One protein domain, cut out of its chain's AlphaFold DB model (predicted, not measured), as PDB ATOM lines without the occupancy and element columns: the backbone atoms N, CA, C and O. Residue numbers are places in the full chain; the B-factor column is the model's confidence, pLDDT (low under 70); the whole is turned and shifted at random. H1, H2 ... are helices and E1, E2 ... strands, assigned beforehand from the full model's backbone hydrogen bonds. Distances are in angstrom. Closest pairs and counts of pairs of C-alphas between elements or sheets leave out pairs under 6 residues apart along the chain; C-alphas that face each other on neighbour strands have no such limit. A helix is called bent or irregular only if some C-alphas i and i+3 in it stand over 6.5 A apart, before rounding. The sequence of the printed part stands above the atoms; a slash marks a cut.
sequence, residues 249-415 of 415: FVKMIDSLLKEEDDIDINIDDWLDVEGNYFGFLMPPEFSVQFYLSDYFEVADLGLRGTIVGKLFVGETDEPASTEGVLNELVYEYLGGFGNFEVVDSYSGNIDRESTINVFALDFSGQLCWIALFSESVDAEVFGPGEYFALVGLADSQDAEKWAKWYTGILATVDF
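Overview. This is residues 249 to 415 of the 415 residues of an uncharacterized protein of Mesotoga prima (UniProt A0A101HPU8). One twisted wall of seven antiparallel strands has H2 packed over one face and H1 and H3 over the other. The small hairpin of E1 and E2 lies on the side of H1 and H3, where E2 packs on H3. The printed part has 167 residues, with named elements in the order H1 E1 E2 E3 E4 E5 H2 E6 E7 E8 E9 H3, and the class is mixed, helices and strands. The large sheet runs E3 E4 E5 E9 E8 E7 E6. The whole is compact and rounded, with a radius of gyration of the C-alphas of 14.9 A and spans of 37 by 36 by 35 A.

Arrangement. H1, residues 249 to 257, comes first. E1, residues 271 to 274, and E2, residues 279 to 282, form an antiparallel hairpin, with N 271 and O 282 within hydrogen-bond range at 2.8 A. E3, residues 286 to 292, E4, residues 296 to 303, and E5, residues 306 to 316, form a meander, each strand the antiparallel neighbour of the one before; N 289 and O 300 are 3.1 A apart, N 299 and O 311 2.8 A. After H2, residues 322 to 337, a second meander holds E6, residues 341 to 350, E7, residues 354 to 363, E8, residues 366 to 374, and E9, residues 385 to 394; N 346 and O 358 are 2.9 A apart, N 359 and O 370 2.8 A, N 371 and O 390 3.0 A. E9 is also the antiparallel neighbour of E5, with N 312 and O 389 2.8 A apart. H1 is on the sheet over E7, at a height of 8.4 A; their closest C-alphas, of Val 250 and Val 358, are 6.3 A apart. H3, residues 399 to 410, is on the same face over E5 and E9, at a height of 8.8 A. H1 and H3 touch at a steep tilt of 40 degrees, the C-alphas of Phe 249 and Ala 403 being closest at 4.6 A. H2 is on the opposite face over E9, E8 and E7, at a height of 9.4 A. The closest C-alphas of E2 and H3, of Leu 281 and Ile 409, are 5.8 A apart. In H1 and H3 every O i to N i+4 pair is within hydrogen-bond range, in H2 9 of 12.

Along the chain. H1 begins at C-alpha 249 (17.137, -4.344, 15.219). E5 is 29.2 A long, E7 29.0 A and E9 28.9 A. E6 bends by 55 degrees at residue 344. H2, 21.1 A long, is irregular: C-alphas 333 and 336 are 7.5 A apart. H3, 16.2 A long, ends at C-alpha 410 (16.131, 6.145, 18.327).

Size, cuts and confidence. The C-alphas of Asp 317 and Gln 397, the two farthest apart, are 40.1 A apart. The printed part has no cut, and the link from H1 to E1 is long. Mean pLDDT of the printed part is 85.8; residues 261 to 263, 294 to 295, 335 to 337 and 351 to 353 are under 70.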
ATOM      1  N   PHE A 249      16.876  -5.694  14.736       93.12
ATOM      2  CA  PHE A 249      17.137  -4.344  15.219       93.12
ATOM      3  C   PHE A 249      18.473  -3.832  14.693       93.12
ATOM      4  O   PHE A 249      18.527  -2.734  14.147       93.12
ATOM      5  N   VAL A 250      19.518  -4.665  14.752       91.75
ATOM      6  CA  VAL A 250      20.837  -4.341  14.185       91.75
ATOM      7  C   VAL A 250      20.720  -4.027  12.692       91.75
ATOM      8  O   VAL A 250      21.200  -2.992  12.238       91.75
ATOM      9  N   LYS A 251      19.990  -4.863  11.943       89.94
ATOM     10  CA  LYS A 251      19.725  -4.635  10.520       89.94
ATOM     11  C   LYS A 251      18.973  -3.326  10.255       89.94
ATOM     12  O   LYS A 251      19.291  -2.631   9.299       89.94
ATOM     13  N   MET A 252      17.963  -3.004  11.065       89.81
ATOM     14  CA  MET A 252      17.201  -1.762  10.902       89.81
ATOM     15  C   MET A 252      18.046  -0.525  11.213       89.81
ATOM     16  O   MET A 252      17.903   0.469  10.518       89.81
ATOM     17  N   ILE A 253      18.937  -0.557  12.205       90.00
ATOM     18  CA  ILE A 253      19.826   0.587  12.451       90.00
ATOM     19  C   ILE A 253      20.848   0.739  11.317       90.00
ATOM     20  O   ILE A 253      21.025   1.844  10.816       90.00
ATOM     21  N   ASP A 254      21.454  -0.358  10.852       88.62
ATOM     22  CA  ASP A 254      22.392  -0.324   9.720       88.62
ATOM     23  C   ASP A 254      21.741   0.259   8.450       88.62
ATOM     24  O   ASP A 254      22.287   1.168   7.824       88.62
ATOM     25  N   SER A 255      20.536  -0.202   8.095       85.62
ATOM     26  CA  SER A 255      19.799   0.333   6.942       85.62
ATOM     27  C   SER A 255      19.339   1.789   7.151       85.62
ATOM     28  O   SER A 255      19.298   2.537   6.177       85.62
ATOM     29  N   LEU A 256      19.043   2.221   8.391       84.69
ATOM     30  CA  LEU A 256      18.659   3.609   8.699       84.69
ATOM     31  C   LEU A 256      19.827   4.562   8.436       84.69
ATOM     32  O   LEU A 256      19.651   5.594   7.800       84.69
ATOM     33  N   LEU A 257      21.024   4.183   8.879       83.50
ATOM     34  CA  LEU A 257      22.242   4.980   8.716       83.50
ATOM     35  C   LEU A 257      22.761   4.995   7.276       83.50
ATOM     36  O   LEU A 257      23.449   5.925   6.871       83.50
ATOM     37  N   LYS A 258      22.435   3.967   6.489       81.25
ATOM     38  CA  LYS A 258      22.752   3.895   5.055       81.25
ATOM     39  C   LYS A 258      21.712   4.575   4.160       81.25
ATOM     40  O   LYS A 258      21.860   4.507   2.941       81.25
ATOM     41  N   GLU A 259      20.677   5.184   4.745       70.62
ATOM     42  CA  GLU A 259      19.536   5.773   4.031       70.62
ATOM     43  C   GLU A 259      18.896   4.798   3.020       70.62
ATOM     44  O   GLU A 259      18.495   5.171   1.916       70.62
ATOM     45  N   GLU A 260      18.819   3.510   3.367       72.62
ATOM     46  CA  GLU A 260      18.171   2.515   2.513       72.62
ATOM     47  C   GLU A 260      16.638   2.620   2.643       72.62
ATOM     48  O   GLU A 260      16.089   2.512   3.739       72.62
ATOM     49  N   ASP A 261      15.929   2.737   1.511       59.09
ATOM     50  CA  ASP A 261      14.452   2.829   1.400       59.09
ATOM     51  C   ASP A 261      13.677   1.582   1.917       59.09
ATOM     52  O   ASP A 261      12.468   1.443   1.711       59.09
ATOM     53  N   ASP A 262      14.355   0.641   2.573       65.44
ATOM     54  CA  ASP A 262      13.815  -0.661   2.968       65.44
ATOM     55  C   ASP A 262      13.177  -0.659   4.377       65.44
ATOM     56  O   ASP A 262      12.585  -1.664   4.793       65.44
ATOM     57  N   ILE A 263      13.255   0.456   5.116       69.19
ATOM     58  CA  ILE A 263      12.690   0.594   6.467       69.19
ATOM     59  C   ILE A 263      11.383   1.392   6.434       69.19
ATOM     60  O   ILE A 263      11.370   2.610   6.307       69.19
ATOM     61  N   ASP A 264      10.267   0.694   6.643       74.94
ATOM     62  CA  ASP A 264       8.950   1.304   6.844       74.94
ATOM     63  C   ASP A 264       8.608   1.335   8.346       74.94
ATOM     64  O   ASP A 264       8.160   0.330   8.923       74.94
ATOM     65  N   ILE A 265       8.866   2.478   8.994       82.31
ATOM     66  CA  ILE A 265       8.431   2.778  10.366       82.31
ATOM     67  C   ILE A 265       7.373   3.877  10.293       82.31
ATOM     68  O   ILE A 265       7.671   5.039  10.032       82.31
ATOM     69  N   ASN A 266       6.124   3.509  10.566       83.25
ATOM     70  CA  ASN A 266       5.037   4.474  10.675       83.25
ATOM     71  C   ASN A 266       4.994   5.076  12.091       83.25
ATOM     72  O   ASN A 266       4.646   4.381  13.054       83.25
ATOM     73  N   ILE A 267       5.328   6.366  12.179       87.50
ATOM     74  CA  ILE A 267       5.348   7.169  13.410       87.50
ATOM     75  C   ILE A 267       4.186   8.173  13.514       87.50
ATOM     76  O   ILE A 267       4.096   8.880  14.511       87.50
ATOM     77  N   ASP A 268       3.269   8.226  12.538       87.44
ATOM     78  CA  ASP A 268       2.197   9.241  12.465       87.44
ATOM     79  C   ASP A 268       1.298   9.265  13.718       87.44
ATOM     80  O   ASP A 268       0.737  10.296  14.096       87.44
ATOM     81  N   ASP A 269       1.149   8.105  14.357       91.50
ATOM     82  CA  ASP A 269       0.264   7.874  15.499       91.50
ATOM     83  C   ASP A 269       0.981   8.044  16.853       91.50
ATOM     84  O   ASP A 269       0.375   7.813  17.907       91.50
ATOM     85  N   TRP A 270       2.287   8.329  16.839       96.81
ATOM     86  CA  TRP A 270       3.127   8.302  18.032       96.81
ATOM     87  C   TRP A 270       2.952   9.572  18.865       96.81
ATOM     88  O   TRP A 270       2.508  10.619  18.396       96.81
ATOM     89  N   LEU A 271       3.239   9.441  20.156       94.31
ATOM     90  CA  LEU A 271       3.095  10.504  21.135       94.31
ATOM     91  C   LEU A 271       4.434  11.203  21.319       94.31
ATOM     92  O   LEU A 271       5.422  10.546  21.629       94.31
ATOM     93  N   ASP A 272       4.425  12.521  21.192       94.62
ATOM     94  CA  ASP A 272       5.550  13.363  21.576       94.62
ATOM     95  C   ASP A 272       5.696  13.383  23.103       94.62
ATOM     96  O   ASP A 272       4.716  13.612  23.833       94.62
ATOM     97  N   VAL A 273       6.893  13.054  23.585       92.31
ATOM     98  CA  VAL A 273       7.218  12.996  25.006       92.31
ATOM     99  C   VAL A 273       8.547  13.693  25.273       92.31
ATOM    100  O   VAL A 273       9.565  13.364  24.680       92.31
ATOM    101  N   GLU A 274       8.534  14.618  26.230       92.50
ATOM    102  CA  GLU A 274       9.683  15.468  26.551       92.50
ATOM    103  C   GLU A 274      10.071  15.343  28.031       92.50
ATOM    104  O   GLU A 274       9.218  15.382  28.932       92.50
ATOM    105  N   GLY A 275      11.374  15.187  28.260       85.62
ATOM    106  CA  GLY A 275      12.051  15.351  29.540       85.62
ATOM    107  C   GLY A 275      12.570  16.779  29.728       85.62
ATOM    108  O   GLY A 275      12.027  17.737  29.185       85.62
ATOM    109  N   ASN A 276      13.610  16.937  30.543       83.56
ATOM    110  CA  ASN A 276      14.312  18.211  30.711       83.56
ATOM    111  C   ASN A 276      15.451  18.389  29.701       83.56
ATOM    112  O   ASN A 276      15.740  19.526  29.343       83.56
ATOM    113  N   TYR A 277      16.121  17.298  29.323       78.94
ATOM    114  CA  TYR A 277      17.301  17.281  28.456       78.94
ATOM    115  C   TYR A 277      17.012  16.697  27.081       78.94
ATOM    116  O   TYR A 277      17.719  17.035  26.151       78.94
ATOM    117  N   PHE A 278      16.000  15.840  26.939       90.00
ATOM    118  CA  PHE A 278      15.702  15.238  25.643       90.00
ATOM    119  C   PHE A 278      14.220  14.928  25.453       90.00
ATOM    120  O   PHE A 278      13.476  14.722  26.420       90.00
ATOM    121  N   GLY A 279      13.808  14.856  24.192       89.06
ATOM    122  CA  GLY A 279      12.491  14.410  23.752       89.06
ATOM    123  C   GLY A 279      12.591  13.301  22.709       89.06
ATOM    124  O   GLY A 279      13.660  13.037  22.164       89.06
ATOM    125  N   PHE A 280      11.487  12.590  22.481       95.56
ATOM    126  CA  PHE A 280      11.371  11.615  21.391       95.56
ATOM    127  C   PHE A 280       9.908  11.287  21.087       95.56
ATOM    128  O   PHE A 280       9.010  11.515  21.903       95.56
ATOM    129  N   LEU A 281       9.656  10.669  19.930       94.69
ATOM    130  CA  LEU A 281       8.347  10.098  19.628       94.69
ATOM    131  C   LEU A 281       8.238   8.691  20.220       94.69
ATOM    132  O   LEU A 281       9.089   7.824  20.016       94.69
ATOM    133  N   MET A 282       7.140   8.427  20.921       94.88
ATOM    134  CA  MET A 282       6.884   7.164  21.605       94.88
ATOM    135  C   MET A 282       5.634   6.463  21.045       94.88
ATOM    136  O   MET A 282       4.574   7.088  20.945       94.88
ATOM    137  N   PRO A 283       5.673   5.142  20.773       92.94
ATOM    138  CA  PRO A 283       4.474   4.411  20.381       92.94
ATOM    139  C   PRO A 283       3.390   4.486  21.471       92.94
ATOM    140  O   PRO A 283       3.703   4.370  22.661       92.94
ATOM    141  N   PRO A 284       2.099   4.595  21.109       90.25
ATOM    142  CA  PRO A 284       1.014   4.782  22.076       90.25
ATOM    143  C   PRO A 284       0.811   3.585  23.021       90.25
ATOM    144  O   PRO A 284       0.103   3.697  24.024       90.25
ATOM    145  N   GLU A 285       1.389   2.419  22.718       90.62
ATOM    146  CA  GLU A 285       1.385   1.268  23.624       90.62
ATOM    147  C   GLU A 285       2.310   1.429  24.836       90.62
ATOM    148  O   GLU A 285       2.111   0.737  25.842       90.62
ATOM    149  N   PHE A 286       3.298   2.317  24.750       91.38
ATOM    150  CA  PHE A 286       4.239   2.577  25.825       91.38
ATOM    151  C   PHE A 286       3.714   3.642  26.792       91.38
ATOM    152  O   PHE A 286       2.793   4.415  26.535       91.38
ATOM    153  N   SER A 287       4.333   3.651  27.960       90.12
ATOM    154  CA  SER A 287       4.296   4.724  28.941       90.12
ATOM    155  C   SER A 287       5.731   5.157  29.185       90.12
ATOM    156  O   SER A 287       6.623   4.313  29.138       90.12
ATOM    157  N   VAL A 288       5.950   6.433  29.469       93.94
ATOM    158  CA  VAL A 288       7.280   6.957  29.783       93.94
ATOM    159  C   VAL A 288       7.281   7.609  31.157       93.94
ATOM    160  O   VAL A 288       6.288   8.213  31.575       93.94
ATOM    161  N   GLN A 289       8.395   7.478  31.867       89.06
ATOM    162  CA  GLN A 289       8.670   8.258  33.062       89.06
ATOM    163  C   GLN A 289      10.108   8.770  33.034       89.06
ATOM    164  O   GLN A 289      11.040   7.971  32.989       89.06
ATOM    165  N   PHE A 290      10.264  10.090  33.114       85.50
ATOM    166  CA  PHE A 290      11.569  10.741  33.144       85.50
ATOM    167  C   PHE A 290      12.116  10.867  34.569       85.50
ATOM    168  O   PHE A 290      11.372  11.140  35.521       85.50
ATOM    169  N   TYR A 291      13.427  10.686  34.702       84.38
ATOM    170  CA  TYR A 291      14.186  10.858  35.931       84.38
ATOM    171  C   TYR A 291      15.449  11.657  35.646       84.38
ATOM    172  O   TYR A 291      16.304  11.218  34.881       84.38
ATOM    173  N   LEU A 292      15.583  12.794  36.319       78.81
ATOM    174  CA  LEU A 292      16.771  13.629  36.234       78.81
ATOM    175  C   LEU A 292      17.786  13.225  37.312       78.81
ATOM    176  O   LEU A 292      17.436  13.112  38.493       78.81
ATOM    177  N   SER A 293      19.027  13.015  36.891       73.94
ATOM    178  CA  SER A 293      20.209  12.857  37.740       73.94
ATOM    179  C   SER A 293      21.109  14.093  37.615       73.94
ATOM    180  O   SER A 293      20.802  15.020  36.871       73.94
ATOM    181  N   ASP A 294      22.226  14.115  38.343       68.94
ATOM    182  CA  ASP A 294      23.165  15.247  38.333       68.94
ATOM    183  C   ASP A 294      23.872  15.425  36.969       68.94
ATOM    184  O   ASP A 294      24.264  16.539  36.639       68.94
ATOM    185  N   TYR A 295      24.022  14.346  36.184       68.56
ATOM    186  CA  TYR A 295      24.835  14.315  34.950       68.56
ATOM    187  C   TYR A 295      24.127  13.702  33.731       68.56
ATOM    188  O   TYR A 295      24.685  13.670  32.641       68.56
ATOM    189  N   PHE A 296      22.916  13.171  33.907       81.31
ATOM    190  CA  PHE A 296      22.149  12.541  32.834       81.31
ATOM    191  C   PHE A 296      20.657  12.547  33.170       81.31
ATOM    192  O   PHE A 296      20.264  12.598  34.341       81.31
ATOM    193  N   GLU A 297      19.822  12.436  32.148       87.69
ATOM    194  CA  GLU A 297      18.396  12.162  32.275       87.69
ATOM    195  C   GLU A 297      18.081  10.759  31.741       87.69
ATOM    196  O   GLU A 297      18.726  10.258  30.822       87.69
ATOM    197  N   VAL A 298      17.093  10.095  32.346       90.88
ATOM    198  CA  VAL A 298      16.631   8.763  31.931       90.88
ATOM    199  C   VAL A 298      15.146   8.781  31.647       90.88
ATOM    200  O   VAL A 298      14.370   9.227  32.489       90.88
ATOM    201  N   ALA A 299      14.745   8.192  30.526       93.56
ATOM    202  CA  ALA A 299      13.369   7.838  30.222       93.56
ATOM    203  C   ALA A 299      13.147   6.333  30.420       93.56
ATOM    204  O   ALA A 299      13.680   5.503  29.680       93.56
ATOM    205  N   ASP A 300      12.315   5.970  31.396       89.94
ATOM    206  CA  ASP A 300      11.868   4.592  31.596       89.94
ATOM    207  C   ASP A 300      10.675   4.289  30.689       89.94
ATOM    208  O   ASP A 300       9.586   4.832  30.879       89.94
ATOM    209  N   LEU A 301      10.870   3.373  29.742       90.75
ATOM    210  CA  LEU A 301       9.864   2.914  28.792       90.75
ATOM    211  C   LEU A 301       9.108   1.718  29.374       90.75
ATOM    212  O   LEU A 301       9.634   0.609  29.494       90.75
ATOM    213  N   GLY A 302       7.854   1.937  29.753       84.06
ATOM    214  CA  GLY A 302       6.967   0.938  30.330       84.06
ATOM    215  C   GLY A 302       5.953   0.388  29.334       84.06
ATOM    216  O   GLY A 302       5.220   1.153  28.717       84.06
ATOM    217  N   LEU A 303       5.804  -0.933  29.258       82.12
ATOM    218  CA  LEU A 303       4.750  -1.610  28.503       82.12
ATOM    219  C   LEU A 303       3.903  -2.459  29.455       82.12
ATOM    220  O   LEU A 303       4.402  -3.349  30.143       82.12
ATOM    221  N   ARG A 304       2.591  -2.185  29.510       80.06
ATOM    222  CA  ARG A 304       1.624  -2.894  30.382       80.06
ATOM    223  C   ARG A 304       2.035  -2.935  31.868       80.06
ATOM    224  O   ARG A 304       1.722  -3.892  32.573       80.06
ATOM    225  N   GLY A 305       2.695  -1.877  32.344       70.94
ATOM    226  CA  GLY A 305       3.135  -1.734  33.735       70.94
ATOM    227  C   GLY A 305       4.489  -2.373  34.063       70.94
ATOM    228  O   GLY A 305       4.873  -2.374  35.230       70.94
ATOM    229  N   THR A 306       5.207  -2.890  33.066       76.06
ATOM    230  CA  THR A 306       6.579  -3.398  33.201       76.06
ATOM    231  C   THR A 306       7.532  -2.460  32.477       76.06
ATOM    232  O   THR A 306       7.251  -2.101  31.339       76.06
ATOM    233  N   ILE A 307       8.652  -2.085  33.098       82.75
ATOM    234  CA  ILE A 307       9.724  -1.356  32.406       82.75
ATOM    235  C   ILE A 307      10.401  -2.333  31.449       82.75
ATOM    236  O   ILE A 307      10.912  -3.367  31.876       82.75
ATOM    237  N   VAL A 308      10.343  -2.017  30.163       85.75
ATOM    238  CA  VAL A 308      10.884  -2.837  29.080       85.75
ATOM    239  C   VAL A 308      12.027  -2.143  28.364       85.75
ATOM    240  O   VAL A 308      12.813  -2.833  27.740       85.75
ATOM    241  N   GLY A 309      12.176  -0.828  28.502       91.00
ATOM    242  CA  GLY A 309      13.326  -0.111  27.974       91.00
ATOM    243  C   GLY A 309      13.744   1.055  28.858       91.00
ATOM    244  O   GLY A 309      12.974   1.516  29.702       91.00
ATOM    245  N   LYS A 310      14.973   1.515  28.664       94.12
ATOM    246  CA  LYS A 310      15.530   2.725  29.265       94.12
ATOM    247  C   LYS A 310      16.314   3.469  28.199       94.12
ATOM    248  O   LYS A 310      17.111   2.839  27.510       94.12
ATOM    249  N   LEU A 311      16.086   4.768  28.086       96.00
ATOM    250  CA  LEU A 311      16.887   5.661  27.258       96.00
ATOM    251  C   LEU A 311      17.593   6.647  28.185       96.00
ATOM    252  O   LEU A 311      16.938   7.302  28.991       96.00
ATOM    253  N   PHE A 312      18.915   6.680  28.115       92.31
ATOM    254  CA  PHE A 312      19.777   7.583  28.864       92.31
ATOM    255  C   PHE A 312      20.279   8.643  27.903       92.31
ATOM    256  O   PHE A 312      20.714   8.274  26.818       92.31
ATOM    257  N   VAL A 313      20.269   9.901  28.322       90.31
ATOM    258  CA  VAL A 313      20.927  10.999  27.612       90.31
ATOM    259  C   VAL A 313      21.737  11.791  28.623       90.31
ATOM    260  O   VAL A 313      21.242  12.103  29.712       90.31
ATOM    261  N   GLY A 314      22.992  12.072  28.302       85.56
ATOM    262  CA  GLY A 314      23.879  12.804  29.192       85.56
ATOM    263  C   GLY A 314      25.192  13.174  28.529       85.56
ATOM    264  O   GLY A 314      25.372  13.008  27.326       85.56
ATOM    265  N   GLU A 315      26.115  13.657  29.350       83.75
ATOM    266  CA  GLU A 315      27.444  14.084  28.927       83.75
ATOM    267  C   GLU A 315      28.501  13.424  29.818       83.75
ATOM    268  O   GLU A 315      28.294  13.237  31.023       83.75
ATOM    269  N   THR A 316      29.627  13.035  29.222       79.81
ATOM    270  CA  THR A 316      30.785  12.517  29.958       79.81
ATOM    271  C   THR A 316      32.041  13.309  29.624       79.81
ATOM    272  O   THR A 316      32.406  13.462  28.463       79.81
ATOM    273  N   ASP A 317      32.747  13.763  30.657       77.81
ATOM    274  CA  ASP A 317      34.027  14.468  30.515       77.81
ATOM    275  C   ASP A 317      35.211  13.500  30.327       77.81
ATOM    276  O   ASP A 317      36.328  13.914  30.013       77.81
ATOM    277  N   GLU A 318      34.996  12.201  30.567       76.31
ATOM    278  CA  GLU A 318      36.034  11.171  30.524       76.31
ATOM    279  C   GLU A 318      35.715  10.121  29.443       76.31
ATOM    280  O   GLU A 318      34.594   9.601  29.419       76.31
ATOM    281  N   PRO A 319      36.688   9.758  28.580       81.06
ATOM    282  CA  PRO A 319      36.522   8.649  27.649       81.06
ATOM    283  C   PRO A 319      36.498   7.310  28.391       81.06
ATOM    284  O   PRO A 319      37.298   7.058  29.300       81.06
ATOM    285  N   ALA A 320      35.639   6.407  27.933       83.50
ATOM    286  CA  ALA A 320      35.594   5.008  28.343       83.50
ATOM    287  C   ALA A 320      35.722   4.089  27.122       83.50
ATOM    288  O   ALA A 320      35.573   4.528  25.987       83.50
ATOM    289  N   SER A 321      35.988   2.797  27.327       92.12
ATOM    290  CA  SER A 321      35.850   1.839  26.226       92.12
ATOM    291  C   SER A 321      34.379   1.496  26.010       92.12
ATOM    292  O   SER A 321      33.654   1.256  26.981       92.12
ATOM    293  N   THR A 322      33.949   1.382  24.754       89.56
ATOM    294  CA  THR A 322      32.574   0.988  24.397       89.56
ATOM    295  C   THR A 322      32.198  -0.359  25.027       89.56
ATOM    296  O   THR A 322      31.119  -0.513  25.599       89.56
ATOM    297  N   GLU A 323      33.123  -1.327  25.031       88.12
ATOM    298  CA  GLU A 323      32.936  -2.609  25.725       88.12
ATOM    299  C   GLU A 323      32.767  -2.429  27.247       88.12
ATOM    300  O   GLU A 323      31.997  -3.147  27.892       88.12
ATOM    301  N   GLY A 324      33.480  -1.472  27.846       83.19
ATOM    302  CA  GLY A 324      33.363  -1.141  29.264       83.19
ATOM    303  C   GLY A 324      31.971  -0.615  29.607       83.19
ATOM    304  O   GLY A 324      31.337  -1.139  30.524       83.19
ATOM    305  N   VAL A 325      31.478   0.342  28.820       90.19
ATOM    306  CA  VAL A 325      30.140   0.939  28.971       90.19
ATOM    307  C   VAL A 325      29.042  -0.103  28.764       90.19
ATOM    308  O   VAL A 325      28.130  -0.214  29.585       90.19
ATOM    309  N   LEU A 326      29.161  -0.945  27.730       91.50
ATOM    310  CA  LEU A 326      28.251  -2.068  27.497       91.50
ATOM    311  C   LEU A 326      28.158  -2.981  28.730       91.50
ATOM    312  O   LEU A 326      27.064  -3.304  29.196       91.50
ATOM    313  N   ASN A 327      29.307  -3.395  29.271       82.69
ATOM    314  CA  ASN A 327      29.354  -4.284  30.429       82.69
ATOM    315  C   ASN A 327      28.786  -3.634  31.697       82.69
ATOM    316  O   ASN A 327      28.164  -4.329  32.503       82.69
ATOM    317  N   GLU A 328      28.979  -2.328  31.883       83.25
ATOM    318  CA  GLU A 328      28.406  -1.576  33.001       83.25
ATOM    319  C   GLU A 328      26.878  -1.515  32.905       83.25
ATOM    320  O   GLU A 328      26.196  -1.928  33.844       83.25
ATOM    321  N   LEU A 329      26.330  -1.140  31.744       84.62
ATOM    322  CA  LEU A 329      24.882  -1.127  31.510       84.62
ATOM    323  C   LEU A 329      24.259  -2.514  31.695       84.62
ATOM    324  O   LEU A 329      23.210  -2.655  32.333       84.62
ATOM    325  N   VAL A 330      24.917  -3.561  31.190       81.88
ATOM    326  CA  VAL A 330      24.477  -4.937  31.424       81.88
ATOM    327  C   VAL A 330      24.501  -5.261  32.913       81.88
ATOM    328  O   VAL A 330      23.513  -5.775  33.431       81.88
ATOM    329  N   TYR A 331      25.592  -4.968  33.620       76.19
ATOM    330  CA  TYR A 331      25.721  -5.277  35.041       76.19
ATOM    331  C   TYR A 331      24.647  -4.582  35.885       76.19
ATOM    332  O   TYR A 331      24.030  -5.226  36.738       76.19
ATOM    333  N   GLU A 332      24.403  -3.297  35.633       77.69
ATOM    334  CA  GLU A 332      23.470  -2.486  36.412       77.69
ATOM    335  C   GLU A 332      22.003  -2.806  36.112       77.69
ATOM    336  O   GLU A 332      21.205  -2.953  37.043       77.69
ATOM    337  N   TYR A 333      21.638  -2.948  34.833       79.62
ATOM    338  CA  TYR A 333      20.232  -3.009  34.417       79.62
ATOM    339  C   TYR A 333      19.764  -4.402  34.000       79.62
ATOM    340  O   TYR A 333      18.587  -4.726  34.167       79.62
ATOM    341  N   LEU A 334      20.665  -5.253  33.503       79.50
ATOM    342  CA  LEU A 334      20.332  -6.580  32.972       79.50
ATOM    343  C   LEU A 334      20.947  -7.735  33.775       79.50
ATOM    344  O   LEU A 334      20.579  -8.889  33.562       79.50
ATOM    345  N   GLY A 335      21.812  -7.460  34.756       67.00
ATOM    346  CA  GLY A 335      22.555  -8.482  35.501       67.00
ATOM    347  C   GLY A 335      21.665  -9.487  36.243       67.00
ATOM    348  O   GLY A 335      22.084 -10.610  36.526       67.00
ATOM    349  N   GLY A 336      20.406  -9.124  36.509       67.12
ATOM    350  CA  GLY A 336      19.390 -10.025  37.058       67.12
ATOM    351  C   GLY A 336      19.010 -11.197  36.140       67.12
ATOM    352  O   GLY A 336      18.547 -12.219  36.648       67.12
ATOM    353  N   PHE A 337      19.228 -11.085  34.826       67.75
ATOM    354  CA  PHE A 337      18.972 -12.146  33.843       67.75
ATOM    355  C   PHE A 337      20.120 -13.163  33.736       67.75
ATOM    356  O   PHE A 337      19.929 -14.255  33.203       67.75
ATOM    357  N   GLY A 338      21.285 -12.857  34.316       71.00
ATOM    358  CA  GLY A 338      22.453 -13.732  34.336       71.00
ATOM    359  C   GLY A 338      23.485 -13.369  33.273       71.00
ATOM    360  O   GLY A 338      23.675 -12.200  32.956       71.00
ATOM    361  N   ASN A 339      24.195 -14.378  32.768       75.94
ATOM    362  CA  ASN A 339      25.193 -14.182  31.718       75.94
ATOM    363  C   ASN A 339      24.506 -13.950  30.370       75.94
ATOM    364  O   ASN A 339      23.440 -14.517  30.121       75.94
ATOM    365  N   PHE A 340      25.171 -13.194  29.501       84.62
ATOM    366  CA  PHE A 340      24.710 -12.912  28.149       84.62
ATOM    367  C   PHE A 340      25.710 -13.385  27.099       84.62
ATOM    368  O   PHE A 340      26.896 -13.556  27.386       84.62
ATOM    369  N   GLU A 341      25.211 -13.552  25.881       80.38
ATOM    370  CA  GLU A 341      26.006 -13.694  24.665       80.38
ATOM    371  C   GLU A 341      25.626 -12.564  23.701       80.38
ATOM    372  O   GLU A 341      24.445 -12.242  23.569       80.38
ATOM    373  N   VAL A 342      26.610 -11.947  23.040       89.44
ATOM    374  CA  VAL A 342      26.352 -11.014  21.931       89.44
ATOM    375  C   VAL A 342      25.998 -11.854  20.706       89.44
ATOM    376  O   VAL A 342      26.826 -12.638  20.242       89.44
ATOM    377  N   VAL A 343      24.764 -11.736  20.220       90.25
ATOM    378  CA  VAL A 343      24.260 -12.514  19.077       90.25
ATOM    379  C   VAL A 343      24.517 -11.825  17.740       90.25
ATOM    380  O   VAL A 343      24.718 -12.508  16.740       90.25
ATOM    381  N   ASP A 344      24.531 -10.495  17.728       92.00
ATOM    382  CA  ASP A 344      24.837  -9.662  16.564       92.00
ATOM    383  C   ASP A 344      25.276  -8.277  17.055       92.00
ATOM    384  O   ASP A 344      24.941  -7.869  18.175       92.00
ATOM    385  N   SER A 345      26.034  -7.556  16.238       92.44
ATOM    386  CA  SER A 345      26.492  -6.209  16.568       92.44
ATOM    387  C   SER A 345      26.801  -5.400  15.321       92.44
ATOM    388  O   SER A 345      27.237  -5.944  14.307       92.44
ATOM    389  N   TYR A 346      26.650  -4.088  15.436       91.19
ATOM    390  CA  TYR A 346      26.977  -3.125  14.399       91.19
ATOM    391  C   TYR A 346      27.680  -1.915  15.006       91.19
ATOM    392  O   TYR A 346      27.326  -1.483  16.101       91.19
ATOM    393  N   SER A 347      28.626  -1.355  14.262       89.81
ATOM    394  CA  SER A 347      29.275  -0.086  14.572       89.81
ATOM    395  C   SER A 347      29.245   0.774  13.316       89.81
ATOM    396  O   SER A 347      29.652   0.310  12.247       89.81
ATOM    397  N   GLY A 348      28.753   2.002  13.439       81.50
ATOM    398  CA  GLY A 348      28.627   2.941  12.330       81.50
ATOM    399  C   GLY A 348      29.010   4.352  12.739       81.50
ATOM    400  O   GLY A 348      28.870   4.726  13.904       81.50
ATOM    401  N   ASN A 349      29.468   5.129  11.760       80.25
ATOM    402  CA  ASN A 349      29.740   6.550  11.934       80.25
ATOM    403  C   ASN A 349      28.507   7.355  11.523       80.25
ATOM    404  O   ASN A 349      27.903   7.072  10.488       80.25
ATOM    405  N   ILE A 350      28.180   8.369  12.315       74.06
ATOM    406  CA  ILE A 350      27.162   9.374  12.020       74.06
ATOM    407  C   ILE A 350      27.915  10.667  11.722       74.06
ATOM    408  O   ILE A 350      28.722  11.117  12.536       74.06
ATOM    409  N   ASP A 351      27.733  11.186  10.508       68.56
ATOM    410  CA  ASP A 351      28.297  12.455  10.027       68.56
ATOM    411  C   ASP A 351      29.817  12.628  10.212       68.56
ATOM    412  O   ASP A 351      30.335  13.735  10.178       68.56
ATOM    413  N   ARG A 352      30.558  11.516  10.347       63.84
ATOM    414  CA  ARG A 352      32.015  11.457  10.616       63.84
ATOM    415  C   ARG A 352      32.468  12.095  11.935       63.84
ATOM    416  O   ARG A 352      33.668  12.138  12.182       63.84
ATOM    417  N   GLU A 353      31.543  12.525  12.780       67.94
ATOM    418  CA  GLU A 353      31.841  13.194  14.053       67.94
ATOM    419  C   GLU A 353      31.417  12.360  15.264       67.94
ATOM    420  O   GLU A 353      31.922  12.554  16.366       67.94
ATOM    421  N   SER A 354      30.517  11.398  15.058       82.06
ATOM    422  CA  SER A 354      29.976  10.548  16.114       82.06
ATOM    423  C   SER A 354      29.930   9.087  15.693       82.06
ATOM    424  O   SER A 354      29.940   8.747  14.506       82.06
ATOM    425  N   THR A 355      29.823   8.204  16.679       87.38
ATOM    426  CA  THR A 355      29.713   6.760  16.474       87.38
ATOM    427  C   THR A 355      28.485   6.221  17.177       87.38
ATOM    428  O   THR A 355      28.121   6.651  18.272       87.38
ATOM    429  N   ILE A 356      27.856   5.232  16.547       92.06
ATOM    430  CA  ILE A 356      26.808   4.425  17.158       92.06
ATOM    431  C   ILE A 356      27.203   2.953  17.128       92.06
ATOM    432  O   ILE A 356      27.538   2.387  16.088       92.06
ATOM    433  N   ASN A 357      27.142   2.326  18.296       93.94
ATOM    434  CA  ASN A 357      27.391   0.911  18.501       93.94
ATOM    435  C   ASN A 357      26.098   0.236  18.946       93.94
ATOM    436  O   ASN A 357      25.515   0.591  19.969       93.94
ATOM    437  N   VAL A 358      25.648  -0.758  18.191       95.62
ATOM    438  CA  VAL A 358      24.421  -1.502  18.460       95.62
ATOM    439  C   VAL A 358      24.758  -2.951  18.752       95.62
ATOM    440  O   VAL A 358      25.514  -3.584  18.021       95.62
ATOM    441  N   PHE A 359      24.161  -3.497  19.803       95.19
ATOM    442  CA  PHE A 359      24.367  -4.861  20.259       95.19
ATOM    443  C   PHE A 359      23.030  -5.560  20.435       95.19
ATOM    444  O   PHE A 359      22.143  -5.069  21.135       95.19
ATOM    445  N   ALA A 360      22.919  -6.752  19.866       95.06
ATOM    446  CA  ALA A 360      21.893  -7.708  20.224       95.06
ATOM    447  C   ALA A 360      22.470  -8.743  21.180       95.06
ATOM    448  O   ALA A 360      23.509  -9.347  20.915       95.06
ATOM    449  N   LEU A 361      21.799  -8.934  22.310       90.81
ATOM    450  CA  LEU A 361      22.226  -9.789  23.407       90.81
ATOM    451  C   LEU A 361      21.165 -10.856  23.683       90.81
ATOM    452  O   LEU A 361      19.971 -10.556  23.721       90.81
ATOM    453  N   ASP A 362      21.602 -12.081  23.961       84.88
ATOM    454  CA  ASP A 362      20.737 -13.150  24.460       84.88
ATOM    455  C   ASP A 362      21.102 -13.536  25.896       84.88
ATOM    456  O   ASP A 362      22.223 -13.956  26.190       84.88
ATOM    457  N   PHE A 363      20.121 -13.447  26.793       80.88
ATOM    458  CA  PHE A 363      20.208 -13.929  28.168       80.88
ATOM    459  C   PHE A 363      19.428 -15.237  28.308       80.88
ATOM    460  O   PHE A 363      18.361 -15.293  28.926       80.88
ATOM    461  N   SER A 364      19.958 -16.316  27.723       75.88
ATOM    462  CA  SER A 364      19.347 -17.655  27.778       75.88
ATOM    463  C   SER A 364      17.893 -17.694  27.269       75.88
ATOM    464  O   SER A 364      17.026 -18.327  27.878       75.88
ATOM    465  N   GLY A 365      17.626 -17.026  26.147       73.69
ATOM    466  CA  GLY A 365      16.321 -16.922  25.493       73.69
ATOM    467  C   GLY A 365      15.590 -15.594  25.716       73.69
ATOM    468  O   GLY A 365      14.507 -15.414  25.153       73.69
ATOM    469  N   GLN A 366      16.140 -14.685  26.526       81.38
ATOM    470  CA  GLN A 366      15.646 -13.315  26.654       81.38
ATOM    471  C   GLN A 366      16.477 -12.390  25.762       81.38
ATOM    472  O   GLN A 366      17.636 -12.115  26.067       81.38
ATOM    473  N   LEU A 367      15.852 -11.896  24.691       87.81
ATOM    474  CA  LEU A 367      16.460 -10.951  23.759       87.81
ATOM    475  C   LEU A 367      16.494  -9.549  24.374       87.81
ATOM    476  O   LEU A 367      15.475  -9.057  24.878       87.81
ATOM    477  N   CYS A 368      17.663  -8.922  24.308       90.94
ATOM    478  CA  CYS A 368      17.905  -7.550  24.725       90.94
ATOM    479  C   CYS A 368      18.695  -6.828  23.633       90.94
ATOM    480  O   CYS A 368      19.607  -7.405  23.046       90.94
ATOM    481  N   TRP A 369      18.397  -5.559  23.406       97.19
ATOM    482  CA  TRP A 369      19.151  -4.694  22.515       97.19
ATOM    483  C   TRP A 369      19.736  -3.528  23.285       97.19
ATOM    484  O   TRP A 369      19.093  -2.969  24.175       97.19
ATOM    485  N   ILE A 370      20.964  -3.172  22.934       97.25
ATOM    486  CA  ILE A 370      21.640  -1.994  23.454       97.25
ATOM    487  C   ILE A 370      22.113  -1.165  22.269       97.25
ATOM    488  O   ILE A 370      22.700  -1.715  21.345       97.25
ATOM    489  N   ALA A 371      21.854   0.137  22.289       96.94
ATOM    490  CA  ALA A 371      22.436   1.084  21.343       96.94
ATOM    491  C   ALA A 371      23.196   2.145  22.133       96.94
ATOM    492  O   ALA A 371      22.651   2.681  23.092       96.94
ATOM    493  N   LEU A 372      24.438   2.404  21.749       96.50
ATOM    494  CA  LEU A 372      25.356   3.333  22.391       96.50
ATOM    495  C   LEU A 372      25.798   4.343  21.348       96.50
ATOM    496  O   LEU A 372      26.563   3.998  20.453       96.50
ATOM    497  N   PHE A 373      25.301   5.562  21.460       94.12
ATOM    498  CA  PHE A 373      25.762   6.692  20.674       94.12
ATOM    499  C   PHE A 373      26.707   7.535  21.516       94.12
ATOM    500  O   PHE A 373      26.420   7.757  22.692       94.12
ATOM    501  N   SER A 374      27.784   8.031  20.918       90.75
ATOM    502  CA  SER A 374      28.625   9.055  21.534       90.75
ATOM    503  C   SER A 374      29.289   9.948  20.492       90.75
ATOM    504  O   SER A 374      29.581   9.476  19.390       90.75
ATOM    505  N   GLU A 375      29.629  11.174  20.892       84.19
ATOM    506  CA  GLU A 375      30.486  12.126  20.158       84.19
ATOM    507  C   GLU A 375      31.963  11.672  20.100       84.19
ATOM    508  O   GLU A 375      32.901  12.389  20.443       84.19
ATOM    509  N   SER A 376      32.183  10.424  19.699       82.31
ATOM    510  CA  SER A 376      33.494   9.842  19.436       82.31
ATOM    511  C   SER A 376      33.547   9.405  17.981       82.31
ATOM    512  O   SER A 376      32.626   8.748  17.504       82.31
ATOM    513  N   VAL A 377      34.650   9.708  17.301       82.44
ATOM    514  CA  VAL A 377      34.939   9.220  15.941       82.44
ATOM    515  C   VAL A 377      35.491   7.788  15.922       82.44
ATOM    516  O   VAL A 377      35.572   7.166  14.866       82.44
ATOM    517  N   ASP A 378      35.870   7.257  17.088       84.69
ATOM    518  CA  ASP A 378      36.372   5.896  17.258       84.69
ATOM    519  C   ASP A 378      35.297   5.029  17.921       84.69
ATOM    520  O   ASP A 378      34.915   5.266  19.066       84.69
ATOM    521  N   ALA A 379      34.829   3.997  17.216       85.69
ATOM    522  CA  ALA A 379      33.779   3.104  17.700       85.69
ATOM    523  C   ALA A 379      34.183   2.300  18.953       85.69
ATOM    524  O   ALA A 379      33.305   1.832  19.688       85.69
ATOM    525  N   GLU A 380      35.482   2.136  19.228       89.25
ATOM    526  CA  GLU A 380      35.977   1.473  20.440       89.25
ATOM    527  C   GLU A 380      35.968   2.394  21.675       89.25
ATOM    528  O   GLU A 380      36.084   1.908  22.810       89.25
ATOM    529  N   VAL A 381      35.793   3.702  21.468       86.25
ATOM    530  CA  VAL A 381      35.823   4.739  22.500       86.25
ATOM    531  C   VAL A 381      34.440   5.371  22.652       86.25
ATOM    532  O   VAL A 381      33.811   5.777  21.684       86.25
ATOM    533  N   PHE A 382      33.976   5.474  23.893       86.81
ATOM    534  CA  PHE A 382      32.714   6.105  24.255       86.81
ATOM    535  C   PHE A 382      32.981   7.406  25.014       86.81
ATOM    536  O   PHE A 382      33.583   7.384  26.095       86.81
ATOM    537  N   GLY A 383      32.526   8.525  24.446       83.62
ATOM    538  CA  GLY A 383      32.856   9.873  24.916       83.62
ATOM    539  C   GLY A 383      34.344  10.237  24.733       83.62
ATOM    540  O   GLY A 383      35.100   9.464  24.146       83.62
ATOM    541  N   PRO A 384      34.822  11.378  25.262       80.69
ATOM    542  CA  PRO A 384      34.065  12.409  25.974       80.69
ATOM    543  C   PRO A 384      33.043  13.112  25.069       80.69
ATOM    544  O   PRO A 384      33.155  13.030  23.853       80.69
ATOM    545  N   GLY A 385      32.069  13.794  25.666       82.75
ATOM    546  CA  GLY A 385      30.993  14.493  24.960       82.75
ATOM    547  C   GLY A 385      29.611  13.928  25.272       82.75
ATOM    548  O   GLY A 385      29.424  13.196  26.255       82.75
ATOM    549  N   GLU A 386      28.636  14.298  24.449       86.25
ATOM    550  CA  GLU A 386      27.267  13.810  24.577       86.25
ATOM    551  C   GLU A 386      27.159  12.355  24.198       86.25
ATOM    552  O   GLU A 386      27.886  11.809  23.358       86.25
ATOM    553  N   TYR A 387      26.200  11.720  24.842       90.81
ATOM    554  CA  TYR A 387      25.858  10.365  24.539       90.81
ATOM    555  C   TYR A 387      24.378  10.128  24.759       90.81
ATOM    556  O   TYR A 387      23.738  10.722  25.634       90.81
ATOM    557  N   PHE A 388      23.876   9.131  24.041       93.94
ATOM    558  CA  PHE A 388      22.692   8.425  24.480       93.94
ATOM    559  C   PHE A 388      22.949   6.927  24.534       93.94
ATOM    560  O   PHE A 388      23.740   6.363  23.775       93.94
ATOM    561  N   ALA A 389      22.249   6.261  25.443       95.62
ATOM    562  CA  ALA A 389      22.234   4.813  25.518       95.62
ATOM    563  C   ALA A 389      20.795   4.310  25.574       95.62
ATOM    564  O   ALA A 389      20.029   4.701  26.450       95.62
ATOM    565  N   LEU A 390      20.426   3.401  24.679       97.25
ATOM    566  CA  LEU A 390      19.198   2.624  24.792       97.25
ATOM    567  C   LEU A 390      19.530   1.262  25.393       97.25
ATOM    568  O   LEU A 390      20.430   0.579  24.920       97.25
ATOM    569  N   VAL A 391      18.746   0.832  26.377       95.25
ATOM    570  CA  VAL A 391      18.700  -0.552  26.859       95.25
ATOM    571  C   VAL A 391      17.266  -1.041  26.715       95.25
ATOM    572  O   VAL A 391      16.394  -0.599  27.458       95.25
ATOM    573  N   GLY A 392      17.004  -1.935  25.764       93.31
ATOM    574  CA  GLY A 392      15.666  -2.426  25.436       93.31
ATOM    575  C   GLY A 392      15.539  -3.939  25.583       93.31
ATOM    576  O   GLY A 392      16.313  -4.700  25.016       93.31
ATOM    577  N   LEU A 393      14.529  -4.403  26.308       87.56
ATOM    578  CA  LEU A 393      14.056  -5.785  26.262       87.56
ATOM    579  C   LEU A 393      13.135  -5.952  25.058       87.56
ATOM    580  O   LEU A 393      12.315  -5.071  24.783       87.56
ATOM    581  N   ALA A 394      13.217  -7.100  24.394       87.75
ATOM    582  CA  ALA A 394      12.333  -7.452  23.292       87.75
ATOM    583  C   ALA A 394      11.626  -8.788  23.555       87.75
ATOM    584  O   ALA A 394      12.187  -9.716  24.146       87.75
ATOM    585  N   ASP A 395      10.376  -8.898  23.098       82.06
ATOM    586  CA  ASP A 395       9.707 -10.195  23.003       82.06
ATOM    587  C   ASP A 395      10.165 -10.885  21.717       82.06
ATOM    588  O   ASP A 395       9.886 -10.408  20.615       82.06
ATOM    589  N   SER A 396      10.842 -12.025  21.850       80.56
ATOM    590  CA  SER A 396      11.342 -12.790  20.707       80.56
ATOM    591  C   SER A 396      10.229 -13.313  19.792       80.56
ATOM    592  O   SER A 396      10.491 -13.594  18.624       80.56
ATOM    593  N   GLN A 397       8.983 -13.418  20.274       84.75
ATOM    594  CA  GLN A 397       7.837 -13.811  19.445       84.75
ATOM    595  C   GLN A 397       7.355 -12.689  18.520       84.75
ATOM    596  O   GLN A 397       6.829 -12.982  17.450       84.75
ATOM    597  N   ASP A 398       7.580 -11.432  18.911       88.81
ATOM    598  CA  ASP A 398       7.154 -10.226  18.193       88.81
ATOM    599  C   ASP A 398       8.357  -9.326  17.836       88.81
ATOM    600  O   ASP A 398       8.208  -8.110  17.692       88.81
ATOM    601  N   ALA A 399       9.557  -9.905  17.691       87.56
ATOM    602  CA  ALA A 399      10.822  -9.170  17.575       87.56
ATOM    603  C   ALA A 399      10.804  -8.082  16.487       87.56
ATOM    604  O   ALA A 399      11.302  -6.989  16.711       87.56
ATOM    605  N   GLU A 400      10.155  -8.317  15.344       90.75
ATOM    606  CA  GLU A 400      10.031  -7.304  14.286       90.75
ATOM    607  C   GLU A 400       9.306  -6.033  14.759       90.75
ATOM    608  O   GLU A 400       9.722  -4.920  14.442       90.75
ATOM    609  N   LYS A 401       8.230  -6.183  15.544       91.88
ATOM    610  CA  LYS A 401       7.479  -5.041  16.078       91.88
ATOM    611  C   LYS A 401       8.324  -4.264  17.085       91.88
ATOM    612  O   LYS A 401       8.343  -3.039  17.044       91.88
ATOM    613  N   TRP A 402       9.023  -4.979  17.964       94.56
ATOM    614  CA  TRP A 402       9.922  -4.366  18.940       94.56
ATOM    615  C   TRP A 402      11.079  -3.631  18.268       94.56
ATOM    616  O   TRP A 402      11.401  -2.526  18.693       94.56
ATOM    617  N   ALA A 403      11.664  -4.208  17.215       93.69
ATOM    618  CA  ALA A 403      12.747  -3.582  16.462       93.69
ATOM    619  C   ALA A 403      12.268  -2.257  15.863       93.69
ATOM    620  O   ALA A 403      12.860  -1.221  16.133       93.69
ATOM    621  N   LYS A 404      11.112  -2.260  15.184       93.06
ATOM    622  CA  LYS A 404      10.495  -1.040  14.636       93.06
ATOM    623  C   LYS A 404      10.238   0.027  15.697       93.06
ATOM    624  O   LYS A 404      10.478   1.202  15.446       93.06
ATOM    625  N   TRP A 405       9.753  -0.368  16.874       95.00
ATOM    626  CA  TRP A 405       9.525   0.570  17.972       95.00
ATOM    627  C   TRP A 405      10.814   1.210  18.475       95.00
ATOM    628  O   TRP A 405      10.882   2.429  18.551       95.00
ATOM    629  N   TYR A 406      11.834   0.417  18.800       95.81
ATOM    630  CA  TYR A 406      13.081   0.977  19.314       95.81
ATOM    631  C   TYR A 406      13.864   1.741  18.250       95.81
ATOM    632  O   TYR A 406      14.412   2.789  18.567       95.81
ATOM    633  N   THR A 407      13.874   1.282  16.996       93.44
ATOM    634  CA  THR A 407      14.484   2.030  15.891       93.44
ATOM    635  C   THR A 407      13.776   3.364  15.676       93.44
ATOM    636  O   THR A 407      14.449   4.374  15.545       93.44
ATOM    637  N   GLY A 408      12.438   3.402  15.694       91.69
ATOM    638  CA  GLY A 408      11.698   4.660  15.559       91.69
ATOM    639  C   GLY A 408      11.908   5.607  16.742       91.69
ATOM    640  O   GLY A 408      12.032   6.809  16.539       91.69
ATOM    641  N   ILE A 409      12.014   5.076  17.968       94.50
ATOM    642  CA  ILE A 409      12.373   5.883  19.144       94.50
ATOM    643  C   ILE A 409      13.761   6.488  18.931       94.50
ATOM    644  O   ILE A 409      13.893   7.699  19.025       94.50
ATOM    645  N   LEU A 410      14.763   5.676  18.574       92.75
ATOM    646  CA  LEU A 410      16.131   6.145  18.327       92.75
ATOM    647  C   LEU A 410      16.223   7.179  17.202       92.75
ATOM    648  O   LEU A 410      16.942   8.158  17.341       92.75
ATOM    649  N   ALA A 411      15.471   6.992  16.119       89.56
ATOM    650  CA  ALA A 411      15.441   7.909  14.982       89.56
ATOM    651  C   ALA A 411      14.789   9.269  15.297       89.56
ATOM    652  O   ALA A 411      14.819  10.163  14.458       89.56
ATOM    653  N   THR A 412      14.142   9.403  16.457       90.44
ATOM    654  CA  THR A 412      13.401  10.609  16.851       90.44
ATOM    655  C   THR A 412      13.906  11.207  18.158       90.44
ATOM    656  O   THR A 412      13.270  12.126  18.664       90.44
ATOM    657  N   VAL A 413      15.006  10.687  18.717       88.88
ATOM    658  CA  VAL A 413      15.631  11.290  19.899       88.88
ATOM    659  C   VAL A 413      16.215  12.635  19.498       88.88
ATOM    660  O   VAL A 413      16.980  12.715  18.542       88.88
ATOM    661  N   ASP A 414      15.848  13.658  20.254       82.38
ATOM    662  CA  ASP A 414      16.303  15.035  20.105       82.38
ATOM    663  C   ASP A 414      16.790  15.517  21.475       82.38
ATOM    664  O   ASP A 414      16.051  15.376  22.461       82.38
ATOM    665  N   PHE A 415      18.038  15.979  21.568       76.00
ATOM    666  CA  PHE A 415      18.701  16.360  22.820       76.00
ATOM    667  C   PHE A 415      19.702  17.499  22.639       76.00
ATOM    668  O   PHE A 415      20.282  17.598  21.536       76.00
TER     669      PHE A 415